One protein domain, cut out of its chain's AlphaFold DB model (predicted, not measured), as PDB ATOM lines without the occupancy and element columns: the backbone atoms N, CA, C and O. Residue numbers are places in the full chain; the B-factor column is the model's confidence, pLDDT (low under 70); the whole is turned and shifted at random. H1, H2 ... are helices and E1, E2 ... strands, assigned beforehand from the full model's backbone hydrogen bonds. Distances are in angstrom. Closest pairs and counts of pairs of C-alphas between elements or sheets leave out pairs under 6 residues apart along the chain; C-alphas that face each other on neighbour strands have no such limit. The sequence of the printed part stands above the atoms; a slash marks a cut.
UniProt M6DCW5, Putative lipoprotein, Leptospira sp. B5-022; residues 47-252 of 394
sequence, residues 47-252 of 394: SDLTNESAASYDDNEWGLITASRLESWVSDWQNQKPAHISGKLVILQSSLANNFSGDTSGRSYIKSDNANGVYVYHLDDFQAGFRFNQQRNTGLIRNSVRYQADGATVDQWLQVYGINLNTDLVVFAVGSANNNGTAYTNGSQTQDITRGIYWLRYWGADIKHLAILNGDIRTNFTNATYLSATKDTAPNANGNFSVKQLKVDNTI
ATOM      1  N   SER A  47      21.356  21.984 -63.519       88.88
ATOM      2  CA  SER A  47      21.885  20.851 -62.750       88.88
ATOM      3  C   SER A  47      23.317  21.079 -62.276       88.88
ATOM      4  O   SER A  47      23.603  20.786 -61.118       88.88
ATOM      5  N   ASP A  48      24.183  21.679 -63.101       90.69
ATOM      6  CA  ASP A  48      25.580  21.963 -62.721       90.69
ATOM      7  C   ASP A  48      25.678  22.965 -61.561       90.69
ATOM      8  O   ASP A  48      26.673  23.012 -60.843       90.69
ATOM      9  N   LEU A  49      24.643  23.789 -61.371       91.94
ATOM     10  CA  LEU A  49      24.605  24.798 -60.315       91.94
ATOM     11  C   LEU A  49      23.974  24.309 -59.010       91.94
ATOM     12  O   LEU A  49      24.059  25.034 -58.008       91.94
ATOM     13  N   THR A  50      23.368  23.119 -59.015       88.75
ATOM     14  CA  THR A  50      22.789  22.519 -57.812       88.75
ATOM     15  C   THR A  50      23.866  22.169 -56.793       88.75
ATOM     16  O   THR A  50      25.016  21.897 -57.129       88.75
ATOM     17  N   ASN A  51      23.487  22.228 -55.521       88.69
ATOM     18  CA  ASN A  51      24.337  21.833 -54.415       88.69
ATOM     19  C   ASN A  51      23.498  21.066 -53.403       88.69
ATOM     20  O   ASN A  51      22.502  21.598 -52.910       88.69
ATOM     21  N   GLU A  52      23.919  19.852 -53.079       89.00
ATOM     22  CA  GLU A  52      23.335  19.077 -51.994       89.00
ATOM     23  C   GLU A  52      24.111  19.364 -50.707       89.00
ATOM     24  O   GLU A  52      25.343  19.395 -50.701       89.00
ATOM     25  N   SER A  53      23.389  19.645 -49.625       87.94
ATOM     26  CA  SER A  53      23.992  19.737 -48.296       87.94
ATOM     27  C   SER A  53      24.380  18.345 -47.804       87.94
ATOM     28  O   SER A  53      23.737  17.357 -48.155       87.94
ATOM     29  N   ALA A  54      25.373  18.266 -46.922       89.00
ATOM     30  CA  ALA A  54      25.596  17.061 -46.140       89.00
ATOM     31  C   ALA A  54      24.359  16.725 -45.283       89.00
ATOM     32  O   ALA A  54      23.507  17.578 -45.011       89.00
ATOM     33  N   ALA A  55      24.275  15.469 -44.834       89.19
ATOM     34  CA  ALA A  55      23.174  14.998 -43.992       89.19
ATOM     35  C   ALA A  55      23.063  15.788 -42.673       89.19
ATOM     36  O   ALA A  55      21.959  15.994 -42.171       89.19
ATOM     37  N   SER A  56      24.200  16.244 -42.139       88.00
ATOM     38  CA  SER A  56      24.282  17.216 -41.049       88.00
ATOM     39  C   SER A  56      24.872  18.526 -41.560       88.00
ATOM     40  O   SER A  56      25.887  18.525 -42.253       88.00
ATOM     41  N   TYR A  57      24.295  19.664 -41.170       88.12
ATOM     42  CA  TYR A  57      24.862  20.974 -41.507       88.12
ATOM     43  C   TYR A  57      26.182  21.269 -40.788       88.12
ATOM     44  O   TYR A  57      26.932  22.127 -41.249       88.12
ATOM     45  N   ASP A  58      26.497  20.555 -39.703       87.88
ATOM     46  CA  ASP A  58      27.810  20.657 -39.056       87.88
ATOM     47  C   ASP A  58      28.939  20.164 -39.967       87.88
ATOM     48  O   ASP A  58      30.073  20.624 -39.832       87.88
ATOM     49  N   ASP A  59      28.629  19.286 -40.926       90.38
ATOM     50  CA  ASP A  59      29.586  18.716 -41.876       90.38
ATOM     51  C   ASP A  59      29.778  19.591 -43.125       90.38
ATOM     52  O   ASP A  59      30.694  19.352 -43.913       90.38
ATOM     53  N   ASN A  60      28.956  20.629 -43.306       95.25
ATOM     54  CA  ASN A  60      29.058  21.514 -44.457       95.25
ATOM     55  C   ASN A  60      30.301  22.414 -44.375       95.25
ATOM     56  O   ASN A  60      30.549  23.087 -43.375       95.25
ATOM     57  N   GLU A  61      31.046  22.485 -45.479       97.06
ATOM     58  CA  GLU A  61      32.178  23.407 -45.665       97.06
ATOM     59  C   GLU A  61      31.826  24.632 -46.527       97.06
ATOM     60  O   GLU A  61      32.622  25.558 -46.663       97.06
ATOM     61  N   TRP A  62      30.629  24.639 -47.112       97.62
ATOM     62  CA  TRP A  62      30.073  25.709 -47.937       97.62
ATOM     63  C   TRP A  62      28.541  25.638 -47.909       97.62
ATOM     64  O   TRP A  62      27.956  24.737 -47.310       97.62
ATOM     65  N   GLY A  63      27.859  26.573 -48.573       95.44
ATOM     66  CA  GLY A  63      26.400  26.629 -48.533       95.44
ATOM     67  C   GLY A  63      25.911  26.968 -47.125       95.44
ATOM     68  O   GLY A  63      26.379  27.935 -46.537       95.44
ATOM     69  N   LEU A  64      24.955  26.219 -46.581       92.56
ATOM     70  CA  LEU A  64      24.416  26.490 -45.246       92.56
ATOM     71  C   LEU A  64      25.302  25.853 -44.164       92.56
ATOM     72  O   LEU A  64      25.357  24.633 -44.076       92.56
ATOM     73  N   ILE A  65      25.959  26.656 -43.331       94.44
ATOM     74  CA  ILE A  65      26.877  26.188 -42.278       94.44
ATOM     75  C   ILE A  65      26.352  26.526 -40.882       94.44
ATOM     76  O   ILE A  65      25.574  27.463 -40.709       94.44
ATOM     77  N   THR A  66      26.784  25.787 -39.866       92.62
ATOM     78  CA  THR A  66      26.408  26.033 -38.466       92.62
ATOM     79  C   THR A  66      27.326  27.051 -37.783       92.62
ATOM     80  O   THR A  66      28.405  27.386 -38.282       92.62
ATOM     81  N   ALA A  67      26.909  27.563 -36.620       90.88
ATOM     82  CA  ALA A  67      27.758  28.447 -35.822       90.88
ATOM     83  C   ALA A  67      28.998  27.730 -35.289       90.88
ATOM     84  O   ALA A  67      30.078  28.291 -35.391       90.88
ATOM     85  N   SER A  68      28.880  26.483 -34.827       91.56
ATOM     86  CA  SER A  68      30.022  25.657 -34.402       91.56
ATOM     87  C   SER A  68      31.086  25.551 -35.500       91.56
ATOM     88  O   SER A  68      32.280  25.720 -35.239       91.56
ATOM     89  N   ARG A  69      30.659  25.349 -36.755       95.00
ATOM     90  CA  ARG A  69      31.555  25.348 -37.915       95.00
ATOM     91  C   ARG A  69      32.250  26.698 -38.085       95.00
ATOM     92  O   ARG A  69      33.475  26.735 -38.197       95.00
ATOM     93  N   LEU A  70      31.505  27.802 -38.072       95.75
ATOM     94  CA  LEU A  70      32.094  29.135 -38.226       95.75
ATOM     95  C   LEU A  70      33.026  29.505 -37.062       95.75
ATOM     96  O   LEU A  70      34.089  30.074 -37.293       95.75
ATOM     97  N   GLU A  71      32.670  29.148 -35.828       94.31
ATOM     98  CA  GLU A  71      33.500  29.322 -34.633       94.31
ATOM     99  C   GLU A  71      34.827  28.566 -34.767       94.31
ATOM    100  O   GLU A  71      35.876  29.127 -34.448       94.31
ATOM    101  N   SER A  72      34.818  27.344 -35.321       95.25
ATOM    102  CA  SER A  72      36.054  26.596 -35.590       95.25
ATOM    103  C   SER A  72      36.977  27.346 -36.559       95.25
ATOM    104  O   SER A  72      38.160  27.528 -36.266       95.25
ATOM    105  N   TRP A  73      36.432  27.895 -37.651       97.06
ATOM    106  CA  TRP A  73      37.196  28.677 -38.624       97.06
ATOM    107  C   TRP A  73      37.727  29.987 -38.053       97.06
ATOM    108  O   TRP A  73      38.865  30.355 -38.329       97.06
ATOM    109  N   VAL A  74      36.923  30.683 -37.246       95.44
ATOM    110  CA  VAL A  74      37.331  31.920 -36.566       95.44
ATOM    111  C   VAL A  74      38.411  31.641 -35.519       95.44
ATOM    112  O   VAL A  74      39.290  32.472 -35.315       95.44
ATOM    113  N   SER A  75      38.360  30.484 -34.852       95.50
ATOM    114  CA  SER A  75      39.325  30.122 -33.811       95.50
ATOM    115  C   SER A  75      40.704  29.743 -34.352       95.50
ATOM    116  O   SER A  75      41.704  30.040 -33.701       95.50
ATOM    117  N   ASP A  76      40.757  29.089 -35.517       96.75
ATOM    118  CA  ASP A  76      41.993  28.572 -36.104       96.75
ATOM    119  C   ASP A  76      41.840  28.352 -37.616       96.75
ATOM    120  O   ASP A  76      41.744  27.227 -38.112       96.75
ATOM    121  N   TRP A  77      41.814  29.443 -38.382       97.94
ATOM    122  CA  TRP A  77      41.675  29.357 -39.838       97.94
ATOM    123  C   TRP A  77      42.808  28.570 -40.498       97.94
ATOM    124  O   TRP A  77      42.589  27.911 -41.508       97.94
ATOM    125  N   GLN A  78      44.023  28.605 -39.950       96.56
ATOM    126  CA  GLN A  78      45.158  27.926 -40.573       96.56
ATOM    127  C   GLN A  78      44.996  26.402 -40.554       96.56
ATOM    128  O   GLN A  78      45.333  25.765 -41.551       96.56
ATOM    129  N   ASN A  79      44.424  25.833 -39.486       97.56
ATOM    130  CA  ASN A  79      44.215  24.386 -39.384       97.56
ATOM    131  C   ASN A  79      42.784  23.920 -39.705       97.56
ATOM    132  O   ASN A  79      42.597  22.745 -40.003       97.56
ATOM    133  N   GLN A  80      41.777  24.801 -39.643       97.56
ATOM    134  CA  GLN A  80      40.363  24.449 -39.868       97.56
ATOM    135  C   GLN A  80      39.839  24.827 -41.262       97.56
ATOM    136  O   GLN A  80      38.675  24.577 -41.584       97.56
ATOM    137  N   LYS A  81      40.667  25.457 -42.101       97.38
ATOM    138  CA  LYS A  81      40.300  25.840 -43.468       97.38
ATOM    139  C   LYS A  81      39.921  24.618 -44.319       97.38
ATOM    140  O   LYS A  81      40.683  23.650 -44.344       97.38
ATOM    141  N   PRO A  82      38.803  24.671 -45.073       97.75
ATOM    142  CA  PRO A  82      38.452  23.619 -46.023       97.75
ATOM    143  C   PRO A  82      39.557  23.389 -47.059       97.75
ATOM    144  O   PRO A  82      40.136  24.344 -47.572       97.75
ATOM    145  N   ALA A  83      39.824  22.132 -47.417       97.12
ATOM    146  CA  ALA A  83      40.985  21.770 -48.240       97.12
ATOM    147  C   ALA A  83      40.993  22.405 -49.649       97.12
ATOM    148  O   ALA A  83      42.056  22.573 -50.245       97.12
ATOM    149  N   HIS A  84      39.825  22.762 -50.195       96.38
ATOM    150  CA  HIS A  84      39.700  23.449 -51.489       96.38
ATOM    151  C   HIS A  84      39.907  24.967 -51.409       96.38
ATOM    152  O   HIS A  84      39.997  25.623 -52.445       96.38
ATOM    153  N   ILE A  85      39.993  25.535 -50.207       98.50
ATOM    154  CA  ILE A  85      40.223  26.961 -49.983       98.50
ATOM    155  C   ILE A  85      41.711  27.172 -49.716       98.50
ATOM    156  O   ILE A  85      42.298  26.568 -48.826       98.50
ATOM    157  N   SER A  86      42.340  28.066 -50.476       97.88
ATOM    158  CA  SER A  86      43.765  28.404 -50.312       97.88
ATOM    159  C   SER A  86      43.979  29.782 -49.680       97.88
ATOM    160  O   SER A  86      45.040  30.054 -49.118       97.88
ATOM    161  N   GLY A  87      42.967  30.644 -49.735       97.31
ATOM    162  CA  GLY A  87      43.028  32.043 -49.337       97.31
ATOM    163  C   GLY A  87      42.533  32.316 -47.919       97.31
ATOM    164  O   GLY A  87      42.729  31.526 -46.986       97.31
ATOM    165  N   LYS A  88      41.931  33.493 -47.757       97.81
ATOM    166  CA  LYS A  88      41.417  34.010 -46.479       97.81
ATOM    167  C   LYS A  88      39.945  33.659 -46.266       97.81
ATOM    168  O   LYS A  88      39.226  33.360 -47.221       97.81
ATOM    169  N   LEU A  89      39.514  33.739 -45.014       98.75
ATOM    170  CA  LEU A  89      38.109  33.751 -44.633       98.75
ATOM    171  C   LEU A  89      37.631  35.205 -44.586       98.75
ATOM    172  O   LEU A  89      38.193  36.019 -43.855       98.75
ATOM    173  N   VAL A  90      36.599  35.528 -45.361       98.25
ATOM    174  CA  VAL A  90      35.946  36.842 -45.352       98.25
ATOM    175  C   VAL A  90      34.511  36.678 -44.880       98.25
ATOM    176  O   VAL A  90      33.695  36.048 -45.547       98.25
ATOM    177  N   ILE A  91      34.194  37.262 -43.733       98.06
ATOM    178  CA  ILE A  91      32.862  37.235 -43.137       98.06
ATOM    179  C   ILE A  91      32.192  38.582 -43.397       98.06
ATOM    180  O   ILE A  91      32.706  39.636 -43.028       98.06
ATOM    181  N   LEU A  92      31.028  38.544 -44.033       96.44
ATOM    182  CA  LEU A  92      30.236  39.715 -44.374       96.44
ATOM    183  C   LEU A  92      28.942  39.706 -43.574       96.44
ATOM    184  O   LEU A  92      28.037  38.905 -43.820       96.44
ATOM    185  N   GLN A  93      28.856  40.624 -42.617       93.00
ATOM    186  CA  GLN A  93      27.670  40.792 -41.796       93.00
ATOM    187  C   GLN A  93      26.696  41.784 -42.422       93.00
ATOM    188  O   GLN A  93      27.071  42.911 -42.746       93.00
ATOM    189  N   SER A  94      25.431  41.393 -42.558       86.94
ATOM    190  CA  SER A  94      24.362  42.313 -42.975       86.94
ATOM    191  C   SER A  94      23.901  43.252 -41.863       86.94
ATOM    192  O   SER A  94      23.247  44.255 -42.134       86.94
ATOM    193  N   SER A  95      24.167  42.863 -40.618       80.31
ATOM    194  CA  SER A  95      23.574  43.441 -39.422       80.31
ATOM    195  C   SER A  95      24.431  43.169 -38.183       80.31
ATOM    196  O   SER A  95      25.259  42.250 -38.159       80.31
ATOM    197  N   LEU A  96      24.214  43.963 -37.133       79.44
ATOM    198  CA  LEU A  96      24.918  43.845 -35.858       79.44
ATOM    199  C   LEU A  96      24.420  42.625 -35.079       79.44
ATOM    200  O   LEU A  96      23.213  42.387 -34.977       79.44
ATOM    201  N   ALA A  97      25.351  41.874 -34.490       72.50
ATOM    202  CA  ALA A  97      25.072  40.691 -33.680       72.50
ATOM    203  C   ALA A  97      24.269  41.009 -32.407       72.50
ATOM    204  O   ALA A  97      23.534  40.157 -31.923       72.50
ATOM    205  N   ASN A  98      24.361  42.225 -31.864       65.38
ATOM    206  CA  ASN A  98      23.791  42.571 -30.567       65.38
ATOM    207  C   ASN A  98      22.728  43.679 -30.655       65.38
ATOM    208  O   ASN A  98      23.013  44.865 -30.763       65.38
ATOM    209  N   ASN A  99      21.462  43.312 -30.475       58.09
ATOM    210  CA  ASN A  99      20.521  44.256 -29.873       58.09
ATOM    211  C   ASN A  99      19.721  43.609 -28.755       58.09
ATOM    212  O   ASN A  99      18.586  43.164 -28.938       58.09
ATOM    213  N   PHE A 100      20.327  43.561 -27.574       49.72
ATOM    214  CA  PHE A 100      19.574  43.416 -26.340       49.72
ATOM    215  C   PHE A 100      19.823  44.602 -25.420       49.72
ATOM    216  O   PHE A 100      20.955  45.067 -25.289       49.72
ATOM    217  N   SER A 101      18.773  44.995 -24.702       42.41
ATOM    218  CA  SER A 101      18.871  45.757 -23.458       42.41
ATOM    219  C   SER A 101      19.726  44.985 -22.440       42.41
ATOM    220  O   SER A 101      19.189  44.197 -21.669       42.41
ATOM    221  N   GLY A 102      21.048  45.186 -22.419       48.75
ATOM    222  CA  GLY A 102      21.917  44.637 -21.368       48.75
ATOM    223  C   GLY A 102      23.231  43.997 -21.818       48.75
ATOM    224  O   GLY A 102      23.995  43.583 -20.951       48.75
ATOM    225  N   ASP A 103      23.547  43.932 -23.122       61.91
ATOM    226  CA  ASP A 103      24.928  43.638 -23.542       61.91
ATOM    227  C   ASP A 103      25.801  44.877 -23.307       61.91
ATOM    228  O   ASP A 103      25.995  45.713 -24.186       61.91
ATOM    229  N   THR A 104      26.328  45.003 -22.092       57.56
ATOM    230  CA  THR A 104      27.234  46.092 -21.700       57.56
ATOM    231  C   THR A 104      28.585  46.031 -22.414       57.56
ATOM    232  O   THR A 104      29.355  46.985 -22.342       57.56
ATOM    233  N   SER A 105      28.882  44.921 -23.102       64.94
ATOM    234  CA  SER A 105      30.153  44.696 -23.795       64.94
ATOM    235  C   SER A 105      30.145  45.147 -25.259       64.94
ATOM    236  O   SER A 105      31.198  45.128 -25.890       64.94
ATOM    237  N   GLY A 106      28.988  45.536 -25.814       70.44
ATOM    238  CA  GLY A 106      28.897  46.123 -27.154       70.44
ATOM    239  C   GLY A 106      29.395  45.215 -28.285       70.44
ATOM    240  O   GLY A 106      29.886  45.721 -29.285       70.44
ATOM    241  N   ARG A 107      29.291  43.887 -28.147       79.19
ATOM    242  CA  ARG A 107      29.839  42.917 -29.110       79.19
ATOM    243  C   ARG A 107      28.946  42.768 -30.345       79.19
ATOM    244  O   ARG A 107      28.079  41.899 -30.406       79.19
ATOM    245  N   SER A 108      29.160  43.637 -31.327       85.56
ATOM    246  CA  SER A 108      28.347  43.739 -32.544       85.56
ATOM    247  C   SER A 108      28.792  42.862 -33.713       85.56
ATOM    248  O   SER A 108      28.041  42.722 -34.681       85.56
ATOM    249  N   TYR A 109      29.973  42.256 -33.642       89.94
ATOM    250  CA  TYR A 109      30.574  41.547 -34.770       89.94
ATOM    251  C   TYR A 109      31.129  40.192 -34.360       89.94
ATOM    252  O   TYR A 109      31.495  39.991 -33.206       89.94
ATOM    253  N   ILE A 110      31.222  39.275 -35.317       92.94
ATOM    254  CA  ILE A 110      32.109  38.120 -35.216       92.94
ATOM    255  C   ILE A 110      33.540  38.655 -35.106       92.94
ATOM    256  O   ILE A 110      33.894  39.676 -35.698       92.94
ATOM    257  N   LYS A 111      34.358  38.010 -34.281       93.12
ATOM    258  CA  LYS A 111      35.742  38.411 -34.056       93.12
ATOM    259  C   LYS A 111      36.585  38.138 -35.308       93.12
ATOM    260  O   LYS A 111      36.549  37.032 -35.838       93.12
ATOM    261  N   SER A 112      37.357  39.131 -35.746       96.00
ATOM    262  CA  SER A 112      38.382  38.956 -36.779       96.00
ATOM    263  C   SER A 112      39.710  38.463 -36.196       96.00
ATOM    264  O   SER A 112      39.984  38.601 -35.000       96.00
ATOM    265  N   ASP A 113      40.542  37.892 -37.063       96.56
ATOM    266  CA  ASP A 113      41.921  37.505 -36.782       96.56
ATOM    267  C   ASP A 113      42.766  37.682 -38.052       96.56
ATOM    268  O   ASP A 113      43.107  36.736 -38.768       96.56
ATOM    269  N   ASN A 114      43.083  38.942 -38.351       95.75
ATOM    270  CA  ASN A 114      43.785  39.316 -39.578       95.75
ATOM    271  C   ASN A 114      45.175  38.673 -39.684       95.75
ATOM    272  O   ASN A 114      45.635  38.410 -40.793       95.75
ATOM    273  N   ALA A 115      45.838  38.397 -38.552       95.75
ATOM    274  CA  ALA A 115      47.145  37.739 -38.536       95.75
ATOM    275  C   ALA A 115      47.060  36.290 -39.040       95.75
ATOM    276  O   ALA A 115      48.001  35.804 -39.664       95.75
ATOM    277  N   ASN A 116      45.914  35.638 -38.830       96.19
ATOM    278  CA  ASN A 116      45.643  34.281 -39.289       96.19
ATOM    279  C   ASN A 116      44.688  34.220 -40.488       96.19
ATOM    280  O   ASN A 116      44.314  33.125 -40.899       96.19
ATOM    281  N   GLY A 117      44.346  35.354 -41.106       96.75
ATOM    282  CA  GLY A 117      43.585  35.411 -42.356       96.75
ATOM    283  C   GLY A 117      42.062  35.353 -42.208       96.75
ATOM    284  O   GLY A 117      41.398  34.939 -43.159       96.75
ATOM    285  N   VAL A 118      41.513  35.760 -41.060       98.44
ATOM    286  CA  VAL A 118      40.066  35.922 -40.835       98.44
ATOM    287  C   VAL A 118      39.718  37.404 -40.810       98.44
ATOM    288  O   VAL A 118      40.169  38.119 -39.921       98.44
ATOM    289  N   TYR A 119      38.880  37.845 -41.745       97.81
ATOM    290  CA  TYR A 119      38.462  39.239 -41.889       97.81
ATOM    291  C   TYR A 119      36.951  39.359 -41.746       97.81
ATOM    292  O   TYR A 119      36.209  38.547 -42.300       97.81
ATOM    293  N   VAL A 120      36.486  40.384 -41.041       96.75
ATOM    294  CA  VAL A 120      35.066  40.621 -40.772       96.75
ATOM    295  C   VAL A 120      34.696  42.038 -41.185       96.75
ATOM    296  O   VAL A 120      35.230  43.011 -40.657       96.75
ATOM    297  N   TYR A 121      33.732  42.166 -42.095       95.06
ATOM    298  CA  TYR A 121      33.241  43.451 -42.588       95.06
ATOM    299  C   TYR A 121      31.723  43.566 -42.482       95.06
ATOM    300  O   TYR A 121      31.003  42.582 -42.293       95.06
ATOM    301  N   HIS A 122      31.228  44.791 -42.654       91.75
ATOM    302  CA  HIS A 122      29.803  45.059 -42.774       91.75
ATOM    303  C   HIS A 122      29.414  45.202 -44.249       91.75
ATOM    304  O   HIS A 122      30.136  45.823 -45.031       91.75
ATOM    305  N   LEU A 123      28.252  44.679 -44.650       90.12
ATOM    306  CA  LEU A 123      27.780  44.774 -46.041       90.12
ATOM    307  C   LEU A 123      27.580  46.218 -46.527       90.12
ATOM    308  O   LEU A 123      27.705  46.494 -47.716       90.12
ATOM    309  N   ASP A 124      27.296  47.143 -45.612       88.88
ATOM    310  CA  ASP A 124      27.157  48.569 -45.945       88.88
ATOM    311  C   ASP A 124      28.500  49.312 -46.091       88.88
ATOM    312  O   ASP A 124      28.485  50.486 -46.454       88.88
ATOM    313  N   ASP A 125      29.646  48.652 -45.865       91.06
ATOM    314  CA  ASP A 125      30.969  49.256 -46.101       91.06
ATOM    315  C   ASP A 125      31.229  49.553 -47.588       91.06
ATOM    316  O   ASP A 125      31.987  50.465 -47.905       91.06
ATOM    317  N   PHE A 126      30.594  48.818 -48.509       91.31
ATOM    318  CA  PHE A 126      30.646  49.114 -49.942       91.31
ATOM    319  C   PHE A 126      29.813  50.346 -50.301       91.31
ATOM    320  O   PHE A 126      30.312  51.333 -50.836       91.31
ATOM    321  N   GLN A 127      28.519  50.270 -50.012       88.19
ATOM    322  CA  GLN A 127      27.566  51.347 -50.210       88.19
ATOM    323  C   GLN A 127      26.365  51.069 -49.310       88.19
ATOM    324  O   GLN A 127      25.764  49.994 -49.383       88.19
ATOM    325  N   ALA A 128      25.981  52.056 -48.503       83.81
ATOM    326  CA  ALA A 128      24.831  51.937 -47.617       83.81
ATOM    327  C   ALA A 128      23.562  51.542 -48.392       83.81
ATOM    328  O   ALA A 128      23.155  52.216 -49.342       83.81
ATOM    329  N   GLY A 129      22.937  50.436 -47.982       77.69
ATOM    330  CA  GLY A 129      21.708  49.921 -48.589       77.69
ATOM    331  C   GLY A 129      21.902  49.171 -49.911       77.69
ATOM    332  O   GLY A 129      20.911  48.797 -50.545       77.69
ATOM    333  N   PHE A 130      23.141  48.918 -50.348       85.12
ATOM    334  CA  PHE A 130      23.387  48.032 -51.483       85.12
ATOM    335  C   PHE A 130      23.048  46.587 -51.108       85.12
ATOM    336  O   PHE A 130      23.547  46.059 -50.118       85.12
ATOM    337  N   ARG A 131      22.190  45.938 -51.903       86.69
ATOM    338  CA  ARG A 131      21.717  44.559 -51.675       86.69
ATOM    339  C   ARG A 131      21.793  43.730 -52.956       86.69
ATOM    340  O   ARG A 131      20.819  43.100 -53.372       86.69
ATOM    341  N   PHE A 132      22.966  43.780 -53.596       90.69
ATOM    342  CA  PHE A 132      23.336  42.927 -54.736       90.69
ATOM    343  C   PHE A 132      22.459  43.118 -55.980       90.69
ATOM    344  O   PHE A 132      22.316  42.232 -56.825       90.69
ATOM    345  N   ASN A 133      21.827  44.285 -56.077       85.06
ATOM    346  CA  ASN A 133      20.897  44.615 -57.136       85.06
ATOM    347  C   ASN A 133      21.036  46.079 -57.547       85.06
ATOM    348  O   ASN A 133      21.448  46.926 -56.755       85.06
ATOM    349  N   GLN A 134      20.665  46.363 -58.791       78.25
ATOM    350  CA  GLN A 134      20.652  47.707 -59.342       78.25
ATOM    351  C   GLN A 134      19.451  47.900 -60.259       78.25
ATOM    352  O   GLN A 134      18.903  46.953 -60.828       78.25
ATOM    353  N   GLN A 135      19.028  49.148 -60.416       76.00
ATOM    354  CA  GLN A 135      17.998  49.486 -61.385       76.00
ATOM    355  C   GLN A 135      18.598  49.398 -62.790       76.00
ATOM    356  O   GLN A 135      19.571  50.082 -63.092       76.00
ATOM    357  N   ARG A 136      18.032  48.540 -63.644       71.38
ATOM    358  CA  ARG A 136      18.477  48.378 -65.037       71.38
ATOM    359  C   ARG A 136      17.365  48.747 -66.002       71.38
ATOM    360  O   ARG A 136      16.185  48.727 -65.654       71.38
ATOM    361  N   ASN A 137      17.739  49.087 -67.225       69.62
ATOM    362  CA  ASN A 137      16.786  49.200 -68.319       69.62
ATOM    363  C   ASN A 137      16.598  47.803 -68.932       69.62
ATOM    364  O   ASN A 137      17.545  47.241 -69.477       69.62
ATOM    365  N   THR A 138      15.394  47.240 -68.837       61.97
ATOM    366  CA  THR A 138      15.082  45.890 -69.350       61.97
ATOM    367  C   THR A 138      14.753  45.876 -70.842       61.97
ATOM    368  O   THR A 138      14.241  44.881 -71.353       61.97
ATOM    369  N   GLY A 139      14.962  46.994 -71.535       60.16
ATOM    370  CA  GLY A 139      14.398  47.241 -72.851       60.16
ATOM    371  C   GLY A 139      12.945  47.667 -72.716       60.16
ATOM    372  O   GLY A 139      12.628  48.775 -73.108       60.16
ATOM    373  N   LEU A 140      12.082  46.825 -72.134       58.28
ATOM    374  CA  LEU A 140      10.624  47.029 -72.084       58.28
ATOM    375  C   LEU A 140      10.174  48.086 -71.067       58.28
ATOM    376  O   LEU A 140       9.178  48.770 -71.288       58.28
ATOM    377  N   ILE A 141      10.890  48.196 -69.946       57.69
ATOM    378  CA  ILE A 141      10.542  49.081 -68.835       57.69
ATOM    379  C   ILE A 141      11.759  49.948 -68.507       57.69
ATOM    380  O   ILE A 141      12.829  49.443 -68.147       57.69
ATOM    381  N   ARG A 142      11.590  51.271 -68.593       51.88
ATOM    382  CA  ARG A 142      12.564  52.242 -68.070       51.88
ATOM    383  C   ARG A 142      12.389  52.353 -66.556       51.88
ATOM    384  O   ARG A 142      11.275  52.261 -66.055       51.88
ATOM    385  N   ASN A 143      13.483  52.529 -65.810       51.97
ATOM    386  CA  ASN A 143      13.459  52.499 -64.341       51.97
ATOM    387  C   ASN A 143      12.814  51.217 -63.781       51.97
ATOM    388  O   ASN A 143      12.014  51.269 -62.845       51.97
ATOM    389  N   SER A 144      13.156  50.074 -64.380       53.88
ATOM    390  CA  SER A 144      12.525  48.790 -64.085       53.88
ATOM    391  C   SER A 144      12.784  48.281 -62.661       53.88
ATOM    392  O   SER A 144      13.488  48.901 -61.853       53.88
ATOM    393  N   VAL A 145      12.191  47.121 -62.372       57.69
ATOM    394  CA  VAL A 145      12.460  46.301 -61.189       57.69
ATOM    395  C   VAL A 145      13.971  46.079 -61.045       57.69
ATOM    396  O   VAL A 145      14.671  45.841 -62.027       57.69
ATOM    397  N   ARG A 146      14.489  46.171 -59.817       68.50
ATOM    398  CA  ARG A 146      15.916  45.965 -59.529       68.50
ATOM    399  C   ARG A 146      16.355  44.573 -60.016       68.50
ATOM    400  O   ARG A 146      15.777  43.567 -59.607       68.50
ATOM    401  N   TYR A 147      17.359  44.531 -60.886       74.62
ATOM    402  CA  TYR A 147      17.983  43.316 -61.425       74.62
ATOM    403  C   TYR A 147      19.323  43.072 -60.719       74.62
ATOM    404  O   TYR A 147      19.738  43.899 -59.907       74.62
ATOM    405  N   GLN A 148      20.017  41.967 -61.007       84.75
ATOM    406  CA  GLN A 148      21.376  41.745 -60.501       84.75
ATOM    407  C   GLN A 148      22.267  42.942 -60.863       84.75
ATOM    408  O   GLN A 148      22.168  43.485 -61.971       84.75
ATOM    409  N   ALA A 149      23.112  43.360 -59.917       89.50
ATOM    410  CA  ALA A 149      24.106  44.394 -60.180       89.50
ATOM    411  C   ALA A 149      25.072  43.940 -61.287       89.50
ATOM    412  O   ALA A 149      25.375  42.744 -61.367       89.50
ATOM    413  N   ASP A 150      25.501  44.881 -62.131       91.19
ATOM    414  CA  ASP A 150      26.331  44.601 -63.305       91.19
ATOM    415  C   ASP A 150      27.765  44.184 -62.953       91.19
ATOM    416  O   ASP A 150      28.197  44.190 -61.796       91.19
ATOM    417  N   GLY A 151      28.502  43.809 -63.999       93.12
ATOM    418  CA  GLY A 151      29.861  43.292 -63.910       93.12
ATOM    419  C   GLY A 151      30.859  44.270 -63.288       93.12
ATOM    420  O   GLY A 151      31.719  43.872 -62.505       93.12
ATOM    421  N   ALA A 152      30.735  45.560 -63.605       94.25
ATOM    422  CA  ALA A 152      31.607  46.584 -63.038       94.25
ATOM    423  C   ALA A 152      31.333  46.768 -61.539       94.25
ATOM    424  O   ALA A 152      32.264  46.873 -60.742       94.25
ATOM    425  N   THR A 153      30.058  46.735 -61.148       94.62
ATOM    426  CA  THR A 153      29.633  46.862 -59.753       94.62
ATOM    427  C   THR A 153      30.072  45.663 -58.912       94.62
ATOM    428  O   THR A 153      30.539  45.853 -57.789       94.62
ATOM    429  N   VAL A 154      29.971  44.430 -59.430       95.69
ATOM    430  CA  VAL A 154      30.472  43.244 -58.705       95.69
ATOM    431  C   VAL A 154      31.988  43.276 -58.546       95.69
ATOM    432  O   VAL A 154      32.478  42.982 -57.459       95.69
ATOM    433  N   ASP A 155      32.731  43.699 -59.572       96.25
ATOM    434  CA  ASP A 155      34.183  43.850 -59.465       96.25
ATOM    435  C   ASP A 155      34.539  44.898 -58.408       96.25
ATOM    436  O   ASP A 155      35.334  44.616 -57.516       96.25
ATOM    437  N   GLN A 156      33.889  46.064 -58.419       95.25
ATOM    438  CA  GLN A 156      34.110  47.095 -57.405       95.25
ATOM    439  C   GLN A 156      33.790  46.586 -55.990       95.25
ATOM    440  O   GLN A 156      34.553  46.833 -55.056       95.25
ATOM    441  N   TRP A 157      32.692  45.846 -55.822       95.88
ATOM    442  CA  TRP A 157      32.311  45.250 -54.541       95.88
ATOM    443  C   TRP A 157      33.371  44.257 -54.045       95.88
ATOM    444  O   TRP A 157      33.823  44.357 -52.904       95.88
ATOM    445  N   LEU A 158      33.841  43.355 -54.912       97.06
ATOM    446  CA  LEU A 158      34.900  42.394 -54.582       97.06
ATOM    447  C   LEU A 158      36.204  43.109 -54.214       97.06
ATOM    448  O   LEU A 158      36.872  42.718 -53.259       97.06
ATOM    449  N   GLN A 159      36.543  44.191 -54.916       94.94
ATOM    450  CA  GLN A 159      37.736  44.990 -54.643       94.94
ATOM    451  C   GLN A 159      37.652  45.758 -53.321       94.94
ATOM    452  O   GLN A 159      38.663  45.859 -52.622       94.94
ATOM    453  N   VAL A 160      36.476  46.280 -52.954       94.62
ATOM    454  CA  VAL A 160      36.265  46.969 -51.670       94.62
ATOM    455  C   VAL A 160      36.534  46.048 -50.493       94.62
ATOM    456  O   VAL A 160      37.192  46.478 -49.552       94.62
ATOM    457  N   TYR A 161      36.108  44.788 -50.573       95.81
ATOM    458  CA  TYR A 161      36.365  43.783 -49.537       95.81
ATOM    459  C   TYR A 161      37.663  42.990 -49.751       95.81
ATOM    460  O   TYR A 161      38.002  42.124 -48.947       95.81
ATOM    461  N   GLY A 162      38.400  43.260 -50.834       95.62
ATOM    462  CA  GLY A 162      39.618  42.536 -51.190       95.62
ATOM    463  C   GLY A 162      39.404  41.038 -51.441       95.62
ATOM    464  O   GLY A 162      40.324  40.259 -51.208       95.62
ATOM    465  N   ILE A 163      38.214  40.619 -51.873       97.50
ATOM    466  CA  ILE A 163      37.822  39.213 -52.053       97.50
ATOM    467  C   ILE A 163      38.358  38.665 -53.379       97.50
ATOM    468  O   ILE A 163      38.169  39.268 -54.434       97.50
ATOM    469  N   ASN A 164      38.956  37.473 -53.334       97.19
ATOM    470  CA  ASN A 164      39.308  36.673 -54.502       97.19
ATOM    471  C   ASN A 164      38.520  35.356 -54.502       97.19
ATOM    472  O   ASN A 164      38.834  34.440 -53.747       97.19
ATOM    473  N   LEU A 165      37.529  35.229 -55.387       97.69
ATOM    474  CA  LEU A 165      36.641  34.057 -55.429       97.69
ATOM    475  C   LEU A 165      37.283  32.796 -56.037       97.69
ATOM    476  O   LEU A 165      36.617  31.769 -56.094       97.69
ATOM    477  N   ASN A 166      38.547  32.849 -56.474       96.38
ATOM    478  CA  ASN A 166      39.316  31.646 -56.819       96.38
ATOM    479  C   ASN A 166      40.003  31.015 -55.598       96.38
ATOM    480  O   ASN A 166      40.467  29.882 -55.680       96.38
ATOM    481  N   THR A 167      40.152  31.754 -54.495       97.62
ATOM    482  CA  THR A 167      40.986  31.319 -53.362       97.62
ATOM    483  C   THR A 167      40.308  31.465 -52.015       97.62
ATOM    484  O   THR A 167      40.559  30.642 -51.143       97.62
ATOM    485  N   ASP A 168      39.494  32.497 -51.824       98.44
ATOM    486  CA  ASP A 168      38.935  32.889 -50.531       98.44
ATOM    487  C   ASP A 168      37.602  32.187 -50.263       98.44
ATOM    488  O   ASP A 168      36.883  31.826 -51.195       98.44
ATOM    489  N   LEU A 169      37.256  32.036 -48.985       98.81
ATOM    490  CA  LEU A 169      35.926  31.622 -48.547       98.81
ATOM    491  C   LEU A 169      35.158  32.849 -48.058       98.81
ATOM    492  O   LEU A 169      35.626  33.556 -47.165       98.81
ATOM    493  N   VAL A 170      33.977  33.094 -48.623       98.69
ATOM    494  CA  VAL A 170      33.088  34.189 -48.221       98.69
ATOM    495  C   VAL A 170      31.912  33.631 -47.435       98.69
ATOM    496  O   VAL A 170      31.118  32.854 -47.964       98.69
ATOM    497  N   VAL A 171      31.769  34.060 -46.184       98.38
ATOM    498  CA  VAL A 171      30.647  33.699 -45.314       98.38
ATOM    499  C   VAL A 171      29.741  34.908 -45.145       98.38
ATOM    500  O   VAL A 171      30.176  35.950 -44.663       98.38
ATOM    501  N   PHE A 172      28.463  34.772 -45.480       97.31
ATOM    502  CA  PHE A 172      27.459  35.765 -45.128       97.31
ATOM    503  C   PHE A 172      26.806  35.413 -43.793       97.31
ATOM    504  O   PHE A 172      26.382  34.277 -43.577       97.31
ATOM    505  N   ALA A 173      26.691  36.400 -42.909       93.38
ATOM    506  CA  ALA A 173      26.098  36.226 -41.591       93.38
ATOM    507  C   ALA A 173      25.106  37.349 -41.274       93.38
ATOM    508  O   ALA A 173      25.278  38.500 -41.679       93.38
ATOM    509  N   VAL A 174      24.059  37.006 -40.528       87.38
ATOM    510  CA  VAL A 174      23.008  37.940 -40.113       87.38
ATOM    511  C   VAL A 174      23.100  38.130 -38.609       87.38
ATOM    512  O   VAL A 174      23.058  37.168 -37.855       87.38
ATOM    513  N   GLY A 175      23.217  39.369 -38.157       82.75
ATOM    514  CA  GLY A 175      22.957  39.736 -36.768       82.75
ATOM    515  C   GLY A 175      21.481  40.073 -36.521       82.75
ATOM    516  O   GLY A 175      20.675  40.125 -37.450       82.75
ATOM    517  N   SER A 176      21.112  40.371 -35.275       74.56
ATOM    518  CA  SER A 176      19.720  40.645 -34.889       74.56
ATOM    519  C   SER A 176      19.279  42.111 -35.052       74.56
ATOM    520  O   SER A 176      18.139  42.439 -34.718       74.56
ATOM    521  N   ALA A 177      20.159  43.026 -35.486       61.66
ATOM    522  CA  ALA A 177      19.888  44.469 -35.441       61.66
ATOM    523  C   ALA A 177      20.497  45.288 -36.584       61.66
ATOM    524  O   ALA A 177      21.549  44.944 -37.108       61.66
ATOM    525  N   ASN A 178      19.872  46.410 -36.942       64.81
ATOM    526  CA  ASN A 178      20.426  47.344 -37.921       64.81
ATOM    527  C   ASN A 178      21.690  48.047 -37.391       64.81
ATOM    528  O   ASN A 178      22.025  47.946 -36.211       64.81
ATOM    529  N   ASN A 179      22.349  48.824 -38.250       61.69
ATOM    530  CA  ASN A 179      23.621  49.507 -37.949       61.69
ATOM    531  C   ASN A 179      23.526  50.552 -36.825       61.69
ATOM    532  O   ASN A 179      24.550  50.992 -36.315       61.69
ATOM    533  N   ASN A 180      22.306  50.935 -36.432       63.06
ATOM    534  CA  ASN A 180      22.029  51.851 -35.326       63.06
ATOM    535  C   ASN A 180      21.570  51.100 -34.061       63.06
ATOM    536  O   ASN A 180      21.036  51.714 -33.140       63.06
ATOM    537  N   GLY A 181      21.703  49.770 -34.030       62.28
ATOM    538  CA  GLY A 181      21.305  48.935 -32.902       62.28
ATOM    539  C   GLY A 181      19.792  48.770 -32.743       62.28
ATOM    540  O   GLY A 181      19.344  48.437 -31.659       62.28
ATOM    541  N   THR A 182      18.974  48.995 -33.777       64.94
ATOM    542  CA  THR A 182      17.521  48.717 -33.741       64.94
ATOM    543  C   THR A 182      17.252  47.277 -34.164       64.94
ATOM    544  O   THR A 182      17.735  46.847 -35.206       64.94
ATOM    545  N   ALA A 183      16.479  46.520 -33.383       63.28
ATOM    546  CA  ALA A 183      16.259  45.097 -33.632       63.28
ATOM    547  C   ALA A 183      15.422  44.920 -34.894       63.28
ATOM    548  O   ALA A 183      14.431  45.628 -35.093       63.28
ATOM    549  N   TYR A 184      15.795  43.950 -35.720       62.47
ATOM    550  CA  TYR A 184      14.921  43.517 -36.795       62.47
ATOM    551  C   TYR A 184      13.818  42.635 -36.216       62.47
ATOM    552  O   TYR A 184      14.079  41.683 -35.489       62.47
ATOM    553  N   THR A 185      12.573  42.947 -36.560       55.47
ATOM    554  CA  THR A 185      11.400  42.126 -36.220       55.47
ATOM    555  C   THR A 185      11.000  41.188 -37.360       55.47
ATOM    556  O   THR A 185      10.003  40.478 -37.257       55.47
ATOM    557  N   ASN A 186      11.754  41.179 -38.464       57.03
ATOM    558  CA  ASN A 186      11.485  40.367 -39.645       57.03
ATOM    559  C   ASN A 186      12.777  39.742 -40.201       57.03
ATOM    560  O   ASN A 186      13.861  40.306 -40.076       57.03
ATOM    561  N   GLY A 187      12.669  38.583 -40.857       64.50
ATOM    562  CA  GLY A 187      13.806  37.882 -41.473       64.50
ATOM    563  C   GLY A 187      14.328  38.522 -42.771       64.50
ATOM    564  O   GLY A 187      14.857  37.819 -43.627       64.50
ATOM    565  N   SER A 188      14.141  39.833 -42.976       69.50
ATOM    566  CA  SER A 188      14.537  40.525 -44.217       69.50
ATOM    567  C   SER A 188      16.042  40.445 -44.484       69.50
ATOM    568  O   SER A 188      16.452  40.262 -45.624       69.50
ATOM    569  N   GLN A 189      16.864  40.485 -43.435       76.50
ATOM    570  CA  GLN A 189      18.318  40.366 -43.561       76.50
ATOM    571  C   GLN A 189      18.755  38.984 -44.064       76.50
ATOM    572  O   GLN A 189      19.720  38.873 -44.814       76.50
ATOM    573  N   THR A 190      17.989  37.934 -43.756       78.88
ATOM    574  CA  THR A 190      18.207  36.599 -44.330       78.88
ATOM    575  C   THR A 190      17.960  36.590 -45.841       78.88
ATOM    576  O   THR A 190      18.685  35.927 -46.582       78.88
ATOM    577  N   GLN A 191      16.988  37.360 -46.342       80.12
ATOM    578  CA  GLN A 191      16.808  37.524 -47.792       80.12
ATOM    579  C   GLN A 191      17.982  38.274 -48.428       80.12
ATOM    580  O   GLN A 191      18.434  37.902 -49.510       80.12
ATOM    581  N   ASP A 192      18.485  39.310 -47.753       82.94
ATOM    582  CA  ASP A 192      19.619  40.100 -48.228       82.94
ATOM    583  C   ASP A 192      20.858  39.214 -48.424       82.94
ATOM    584  O   ASP A 192      21.431  39.177 -49.514       82.94
ATOM    585  N   ILE A 193      21.245  38.431 -47.411       86.88
ATOM    586  CA  ILE A 193      22.441  37.585 -47.505       86.88
ATOM    587  C   ILE A 193      22.289  36.400 -48.470       86.88
ATOM    588  O   ILE A 193      23.224  36.073 -49.200       86.88
ATOM    589  N   THR A 194      21.101  35.789 -48.550       88.38
ATOM    590  CA  THR A 194      20.834  34.698 -49.506       88.38
ATOM    591  C   THR A 194      20.849  35.210 -50.947       88.38
ATOM    592  O   THR A 194      21.321  34.516 -51.852       88.38
ATOM    593  N   ARG A 195      20.433  36.467 -51.172       88.81
ATOM    594  CA  ARG A 195      20.605  37.152 -52.459       88.81
ATOM    595  C   ARG A 195      22.078  37.344 -52.817       88.81
ATOM    596  O   ARG A 195      22.404  37.232 -53.997       88.81
ATOM    597  N   GLY A 196      22.945  37.600 -51.837       92.62
ATOM    598  CA  GLY A 196      24.392  37.718 -52.034       92.62
ATOM    599  C   GLY A 196      25.000  36.461 -52.656       92.62
ATOM    600  O   GLY A 196      25.677  36.546 -53.679       92.62
ATOM    601  N   ILE A 197      24.660  35.284 -52.120       94.69
ATOM    602  CA  ILE A 197      25.072  33.993 -52.694       94.69
ATOM    603  C   ILE A 197      24.570  33.852 -54.127       94.69
ATOM    604  O   ILE A 197      25.355  33.600 -55.035       94.69
ATOM    605  N   TYR A 198      23.269  34.049 -54.348       93.94
ATOM    606  CA  TYR A 198      22.669  33.959 -55.679       93.94
ATOM    607  C   TYR A 198      23.363  34.879 -56.697       93.94
ATOM    608  O   TYR A 198      23.650  34.467 -57.821       93.94
ATOM    609  N   TRP A 199      23.669  36.113 -56.296       95.38
ATOM    610  CA  TRP A 199      24.333  37.101 -57.138       95.38
ATOM    611  C   TRP A 199      25.770  36.705 -57.487       95.38
ATOM    612  O   TRP A 199      26.146  36.754 -58.656       95.38
ATOM    613  N   LEU A 200      26.561  36.241 -56.517       97.38
ATOM    614  CA  LEU A 200      27.922  35.772 -56.788       97.38
ATOM    615  C   LEU A 200      27.920  34.497 -57.647       97.38
ATOM    616  O   LEU A 200      28.718  34.384 -58.580       97.38
ATOM    617  N   ARG A 201      26.980  33.570 -57.409       96.69
ATOM    618  CA  ARG A 201      26.795  32.374 -58.250       96.69
ATOM    619  C   ARG A 201      26.444  32.744 -59.690       96.69
ATOM    620  O   ARG A 201      27.030  32.156 -60.597       96.69
ATOM    621  N   TYR A 202      25.565  33.729 -59.912       95.69
ATOM    622  CA  TYR A 202      25.257  34.267 -61.248       95.69
ATOM    623  C   TYR A 202      26.522  34.755 -61.966       95.69
ATOM    624  O   TYR A 202      26.741  34.439 -63.135       95.69
ATOM    625  N   TRP A 203      27.407  35.441 -61.240       96.94
ATOM    626  CA  TRP A 203      28.688  35.916 -61.762       96.94
ATOM    627  C   TRP A 203      29.768  34.840 -61.896       96.94
ATOM    628  O   TRP A 203      30.870  35.145 -62.350       96.94
ATOM    629  N   GLY A 204      29.457  33.575 -61.620       96.69
ATOM    630  CA  GLY A 204      30.354  32.447 -61.863       96.69
ATOM    631  C   GLY A 204      31.109  31.947 -60.640       96.69
ATOM    632  O   GLY A 204      31.995  31.120 -60.811       96.69
ATOM    633  N   ALA A 205      30.819  32.455 -59.441       97.31
ATOM    634  CA  ALA A 205      31.450  31.942 -58.233       97.31
ATOM    635  C   ALA A 205      31.092  30.461 -58.054       97.31
ATOM    636  O   ALA A 205      29.925  30.074 -58.203       97.31
ATOM    637  N   ASP A 206      32.082  29.639 -57.720       96.69
ATOM    638  CA  ASP A 206      31.829  28.277 -57.268       96.69
ATOM    639  C   ASP A 206      31.187  28.342 -55.870       96.69
ATOM    640  O   ASP A 206      31.602  29.123 -55.010       96.69
ATOM    641  N   ILE A 207      30.142  27.540 -55.647       96.50
ATOM    642  CA  ILE A 207      29.465  27.465 -54.349       96.50
ATOM    643  C   ILE A 207      30.424  27.078 -53.232       96.50
ATOM    644  O   ILE A 207      30.233  27.522 -52.111       96.50
ATOM    645  N   LYS A 208      31.487  26.330 -53.542       97.19
ATOM    646  CA  LYS A 208      32.510  25.920 -52.578       97.19
ATOM    647  C   LYS A 208      33.253  27.088 -51.925       97.19
ATOM    648  O   LYS A 208      33.829  26.908 -50.859       97.19
ATOM    649  N   HIS A 209      33.205  28.278 -52.526       98.31
ATOM    650  CA  HIS A 209      33.784  29.512 -51.988       98.31
ATOM    651  C   HIS A 209      32.770  30.382 -51.237       98.31
ATOM    652  O   HIS A 209      33.100  31.494 -50.825       98.31
ATOM    653  N   LEU A 210      31.531  29.916 -51.076       98.38
ATOM    654  CA  LEU A 210      30.428  30.713 -50.564       98.38
ATOM    655  C   LEU A 210      29.655  29.962 -49.479       98.38
ATOM    656  O   LEU A 210      29.209  28.834 -49.678       98.38
ATOM    657  N   ALA A 211      29.415  30.624 -48.356       97.88
ATOM    658  CA  ALA A 211      28.666  30.066 -47.244       97.88
ATOM    659  C   ALA A 211      27.710  31.087 -46.615       97.88
ATOM    660  O   ALA A 211      27.886  32.300 -46.724       97.88
ATOM    661  N   ILE A 212      26.686  30.576 -45.944       95.12
ATOM    662  CA  ILE A 212      25.693  31.303 -45.165       95.12
ATOM    663  C   ILE A 212      25.675  30.699 -43.768       95.12
ATOM    664  O   ILE A 212      25.483  29.491 -43.626       95.12
ATOM    665  N   LEU A 213      25.805  31.537 -42.744       92.75
ATOM    666  CA  LEU A 213      25.527  31.126 -41.375       92.75
ATOM    667  C   LEU A 213      24.038  30.783 -41.220       92.75
ATOM    668  O   LEU A 213      23.167  31.595 -41.536       92.75
ATOM    669  N   ASN A 214      23.749  29.583 -40.723       88.50
ATOM    670  CA  ASN A 214      22.399  29.146 -40.410       88.50
ATOM    671  C   ASN A 214      21.870  29.866 -39.165       88.50
ATOM    672  O   ASN A 214      22.382  29.674 -38.063       88.50
ATOM    673  N   GLY A 215      20.820  30.666 -39.354       81.50
ATOM    674  CA  GLY A 215      20.241  31.519 -38.323       81.50
ATOM    675  C   GLY A 215      21.081  32.766 -38.042       81.50
ATOM    676  O   GLY A 215      22.022  33.094 -38.764       81.50
ATOM    677  N   ASP A 216      20.701  33.508 -37.006       82.19
ATOM    678  CA  ASP A 216      21.385  34.748 -36.655       82.19
ATOM    679  C   ASP A 216      22.544  34.518 -35.667       82.19
ATOM    680  O   ASP A 216      22.571  33.542 -34.911       82.19
ATOM    681  N   ILE A 217      23.513  35.434 -35.677       83.38
ATOM    682  CA  ILE A 217      24.718  35.371 -34.840       83.38
ATOM    683  C   ILE A 217      24.344  35.334 -33.356       83.38
ATOM    684  O   ILE A 217      24.938  34.577 -32.601       83.38
ATOM    685  N   ARG A 218      23.348  36.111 -32.921       76.31
ATOM    686  CA  ARG A 218      22.976  36.215 -31.504       76.31
ATOM    687  C   ARG A 218      22.475  34.888 -30.949       76.31
ATOM    688  O   ARG A 218      22.813  34.530 -29.825       76.31
ATOM    689  N   THR A 219      21.616  34.215 -31.703       73.44
ATOM    690  CA  THR A 219      20.970  32.977 -31.267       73.44
ATOM    691  C   THR A 219      21.947  31.802 -31.311       73.44
ATOM    692  O   THR A 219      21.868  30.917 -30.462       73.44
ATOM    693  N   ASN A 220      22.894  31.811 -32.256       76.25
ATOM    694  CA  ASN A 220      23.757  30.658 -32.507       76.25
ATOM    695  C   ASN A 220      25.184  30.775 -31.940       76.25
ATOM    696  O   ASN A 220      25.806  29.746 -31.692       76.25
ATOM    697  N   PHE A 221      25.706  31.982 -31.685       78.44
ATOM    698  CA  PHE A 221      27.018  32.181 -31.049       78.44
ATOM    699  C   PHE A 221      26.846  32.285 -29.534       78.44
ATOM    700  O   PHE A 221      26.617  33.357 -28.972       78.44
ATOM    701  N   THR A 222      26.963  31.148 -28.854       69.69
ATOM    702  CA  THR A 222      26.836  31.081 -27.387       69.69
ATOM    703  C   THR A 222      28.134  31.448 -26.668       69.69
ATOM    704  O   THR A 222      28.109  31.836 -25.497       69.69
ATOM    705  N   ASN A 223      29.273  31.389 -27.367       79.12
ATOM    706  CA  ASN A 223      30.572  31.733 -26.815       79.12
ATOM    707  C   ASN A 223      30.976  33.175 -27.165       79.12
ATOM    708  O   ASN A 223      31.397  33.514 -28.269       79.12
ATOM    709  N   ALA A 224      30.929  34.013 -26.133       79.69
ATOM    710  CA  ALA A 224      31.337  35.409 -26.125       79.69
ATOM    711  C   ALA A 224      32.699  35.720 -26.769       79.69
ATOM    712  O   ALA A 224      32.890  36.835 -27.251       79.69
ATOM    713  N   THR A 225      33.645  34.781 -26.716       86.56
ATOM    714  CA  THR A 225      35.036  34.981 -27.154       86.56
ATOM    715  C   THR A 225      35.192  35.066 -28.672       86.56
ATOM    716  O   THR A 225      36.192  35.610 -29.145       86.56
ATOM    717  N   TYR A 226      34.192  34.596 -29.423       89.19
ATOM    718  CA  TYR A 226      34.136  34.686 -30.883       89.19
ATOM    719  C   TYR A 226      33.416  35.939 -31.380       89.19
ATOM    720  O   TYR A 226      33.190  36.081 -32.580       89.19
ATOM    721  N   LEU A 227      33.077  36.864 -30.477       89.06
ATOM    722  CA  LEU A 227      32.462  38.143 -30.807       89.06
ATOM    723  C   LEU A 227      33.364  39.318 -30.393       89.06
ATOM    724  O   LEU A 227      34.125  39.242 -29.430       89.06
ATOM    725  N   SER A 228      33.251  40.427 -31.116       89.19
ATOM    726  CA  SER A 228      34.020  41.663 -30.951       89.19
ATOM    727  C   SER A 228      33.101  42.882 -31.029       89.19
ATOM    728  O   SER A 228      32.059  42.860 -31.684       89.19
ATOM    729  N   ALA A 229      33.497  43.974 -30.373       86.19
ATOM    730  CA  ALA A 229      32.820  45.266 -30.505       86.19
ATOM    731  C   ALA A 229      33.140  45.986 -31.824       86.19
ATOM    732  O   ALA A 229      32.441  46.914 -32.221       86.19
ATOM    733  N   THR A 230      34.194  45.554 -32.515       87.88
ATOM    734  CA  THR A 230      34.674  46.178 -33.748       87.88
ATOM    735  C   THR A 230      34.780  45.153 -34.865       87.88
ATOM    736  O   THR A 230      35.072  43.981 -34.622       87.88
ATOM    737  N   LYS A 231      34.536  45.632 -36.082       91.44
ATOM    738  CA  LYS A 231      34.834  44.959 -37.345       91.44
ATOM    739  C   LYS A 231      36.124  45.520 -37.938       91.44
ATOM    740  O   LYS A 231      36.598  46.573 -37.503       91.44
ATOM    741  N   ASP A 232      36.625  44.886 -38.987       94.75
ATOM    742  CA  ASP A 232      37.735  45.424 -39.759       94.75
ATOM    743  C   ASP A 232      37.307  46.631 -40.606       94.75
ATOM    744  O   ASP A 232      36.132  46.850 -40.936       94.75
ATOM    745  N   THR A 233      38.296  47.440 -40.983       92.69
ATOM    746  CA  THR A 233      38.112  48.503 -41.976       92.69
ATOM    747  C   THR A 233      38.274  47.893 -43.363       92.69
ATOM    748  O   THR A 233      39.299  47.267 -43.639       92.69
ATOM    749  N   ALA A 234      37.270  48.059 -44.229       89.00
ATOM    750  CA  ALA A 234      37.326  47.546 -45.592       89.00
ATOM    751  C   ALA A 234      38.544  48.131 -46.337       89.00
ATOM    752  O   ALA A 234      38.819  49.329 -46.213       89.00
ATOM    753  N   PRO A 235      39.284  47.321 -47.114       82.81
ATOM    754  CA  PRO A 235      40.497  47.767 -47.794       82.81
ATOM    755  C   PRO A 235      40.257  48.799 -48.911       82.81
ATOM    756  O   PRO A 235      41.236  49.264 -49.485       82.81
ATOM    757  N   ASN A 236      39.002  49.174 -49.203       76.75
ATOM    758  CA  ASN A 236      38.603  50.292 -50.069       76.75
ATOM    759  C   ASN A 236      39.269  50.277 -51.458       76.75
ATOM    760  O   ASN A 236      39.980  51.204 -51.832       76.75
ATOM    761  N   ALA A 237      38.965  49.231 -52.234       70.94
ATOM    762  CA  ALA A 237      39.334  49.050 -53.644       70.94
ATOM    763  C   ALA A 237      40.797  48.644 -53.912       70.94
ATOM    764  O   ALA A 237      41.348  48.948 -54.966       70.94
ATOM    765  N   ASN A 238      41.410  47.893 -52.991       70.94
ATOM    766  CA  ASN A 238      42.764  47.336 -53.157       70.94
ATOM    767  C   ASN A 238      42.792  45.866 -53.630       70.94
ATOM    768  O   ASN A 238      43.851  45.236 -53.652       70.94
ATOM    769  N   GLY A 239      41.642  45.282 -53.981       78.00
ATOM    770  CA  GLY A 239      41.591  43.961 -54.610       78.00
ATOM    771  C   GLY A 239      41.963  44.015 -56.097       78.00
ATOM    772  O   GLY A 239      41.656  44.982 -56.781       78.00
ATOM    773  N   ASN A 240      42.568  42.942 -56.616       86.75
ATOM    774  CA  ASN A 240      42.882  42.792 -58.050       86.75
ATOM    775  C   ASN A 240      42.034  41.710 -58.740       86.75
ATOM    776  O   ASN A 240      42.259  41.369 -59.904       86.75
ATOM    777  N   PHE A 241      41.088  41.117 -58.012       95.06
ATOM    778  CA  PHE A 241      40.213  40.093 -58.556       95.06
ATOM    779  C   PHE A 241      39.108  40.719 -59.413       95.06
ATOM    780  O   PHE A 241      38.650  41.831 -59.151       95.06
ATOM    781  N   SER A 242      38.687  39.988 -60.441       96.00
ATOM    782  CA  SER A 242      37.549  40.336 -61.287       96.00
ATOM    783  C   SER A 242      36.782  39.072 -61.645       96.00
ATOM    784  O   SER A 242      37.386  38.028 -61.904       96.00
ATOM    785  N   VAL A 243      35.458  39.164 -61.758       95.94
ATOM    786  CA  VAL A 243      34.591  38.057 -62.195       95.94
ATOM    787  C   VAL A 243      34.939  37.557 -63.601       95.94
ATOM    788  O   VAL A 243      34.647  36.410 -63.947       95.94
ATOM    789  N   LYS A 244      35.651  38.366 -64.398       95.06
ATOM    790  CA  LYS A 244      36.234  37.963 -65.688       95.06
ATOM    791  C   LYS A 244      37.232  36.812 -65.552       95.06
ATOM    792  O   LYS A 244      37.486  36.125 -66.540       95.06
ATOM    793  N   GLN A 245      37.805  36.597 -64.367       94.88
ATOM    794  CA  GLN A 245      38.770  35.528 -64.086       94.88
ATOM    795  C   GLN A 245      38.104  34.165 -63.841       94.88
ATOM    796  O   GLN A 245      38.773  33.152 -63.993       94.88
ATOM    797  N   LEU A 246      36.799  34.121 -63.532       93.94
ATOM    798  CA  LEU A 246      36.065  32.877 -63.235       93.94
ATOM    799  C   LEU A 246      35.756  32.038 -64.486       93.94
ATOM    800  O   LEU A 246      35.476  30.853 -64.376       93.94
ATOM    801  N   LYS A 247      35.776  32.656 -65.678       90.44
ATOM    802  CA  LYS A 247      35.667  31.992 -66.996       90.44
ATOM    803  C   LYS A 247      34.537  30.946 -67.134       90.44
ATOM    804  O   LYS A 247      34.710  29.980 -67.861       90.44
ATOM    805  N   VAL A 248      33.377  31.158 -66.503       94.00
ATOM    806  CA  VAL A 248      32.197  30.265 -66.582       94.00
ATOM    807  C   VAL A 248      30.886  31.045 -66.688       94.00
ATOM    808  O   VAL A 248      30.684  32.025 -65.971       94.00
ATOM    809  N   ASP A 249      29.968  30.646 -67.564       94.00
ATOM    810  CA  ASP A 249      28.665  31.292 -67.724       94.00
ATOM    811  C   ASP A 249      27.593  30.600 -66.872       94.00
ATOM    812  O   ASP A 249      27.099  29.529 -67.219       94.00
ATOM    813  N   ASN A 250      27.203  31.259 -65.777       95.31
ATOM    814  CA  ASN A 250      26.155  30.809 -64.859       95.31
ATOM    815  C   ASN A 250      24.846  31.596 -65.019       95.31
ATOM    816  O   ASN A 250      23.968  31.522 -64.156       95.31
ATOM    817  N   THR A 251      24.676  32.346 -66.115       92.12
ATOM    818  CA  THR A 251      23.490  33.200 -66.313       92.12
ATOM    819  C   THR A 251      22.171  32.421 -66.329       92.12
ATOM    820  O   THR A 251      21.125  33.017 -66.081       92.12
ATOM    821  N   ILE A 252      22.216  31.093 -66.519       91.38
ATOM    822  CA  ILE A 252      21.061  30.185 -66.446       91.38
ATOM    823  C   ILE A 252      20.309  30.233 -65.106       91.38
ATOM    824  O   ILE A 252      19.118  29.936 -65.064       91.38
TER     825      ILE A 252
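What this domain is: This is residues 47 to 252 of the 394 residues of the protein "Putative lipoprotein" of Leptospira sp. B5-022 (UniProt M6DCW5). Little regular structure: a strongly twisted parallel sheet, E1-E7-E6-E2-E3, between H4 and H1, amid long unnamed stretches. The 206 printed residues, 74 in named elements of mixed class, hold five named helices and seven strands, E1-H1-H2-E2-E3-E4-E5-H3-E6-H4-E7-H5. The whole is compact, radius of gyration of the C-alphas 16.7 A, spanning 52 by 38 by 36 A.

Where its parts are: The sheet holds E1, residues 63-65, from C-alpha 63 at (26.400, 26.629, -48.533), E7, 210-216, E6, 169-174, E2, 89-93, and E3, 118-122. H4, 188-202, is 21.1 A long. H1 is 67-75, H2 77-80, H3 151-160, and H5 217-220, ending at (23.757, 30.658, -32.507). E4, 133-135, and E5, 146-148, form an antiparallel hairpin.

How they stand to each other: H4 runs along the strands; the closest C-alphas of H4 and E6, Ile 193 and Phe 172, are 5.8 A apart. H1 is on the opposite face. N 213 of E7 and O 172 of E6, 2.9 A, are within hydrogen-bond range, as is every O i to N i+4 pair in H1, H3 and H4. H2 and H3 are not on the sheet; H5 only grazes it.

The domain as a whole: The printed part has no cut. Links E2 to E3 and E6 to H4 are long. Residues 98-105, 137-146, 177-188 and 222 have pLDDT under 70.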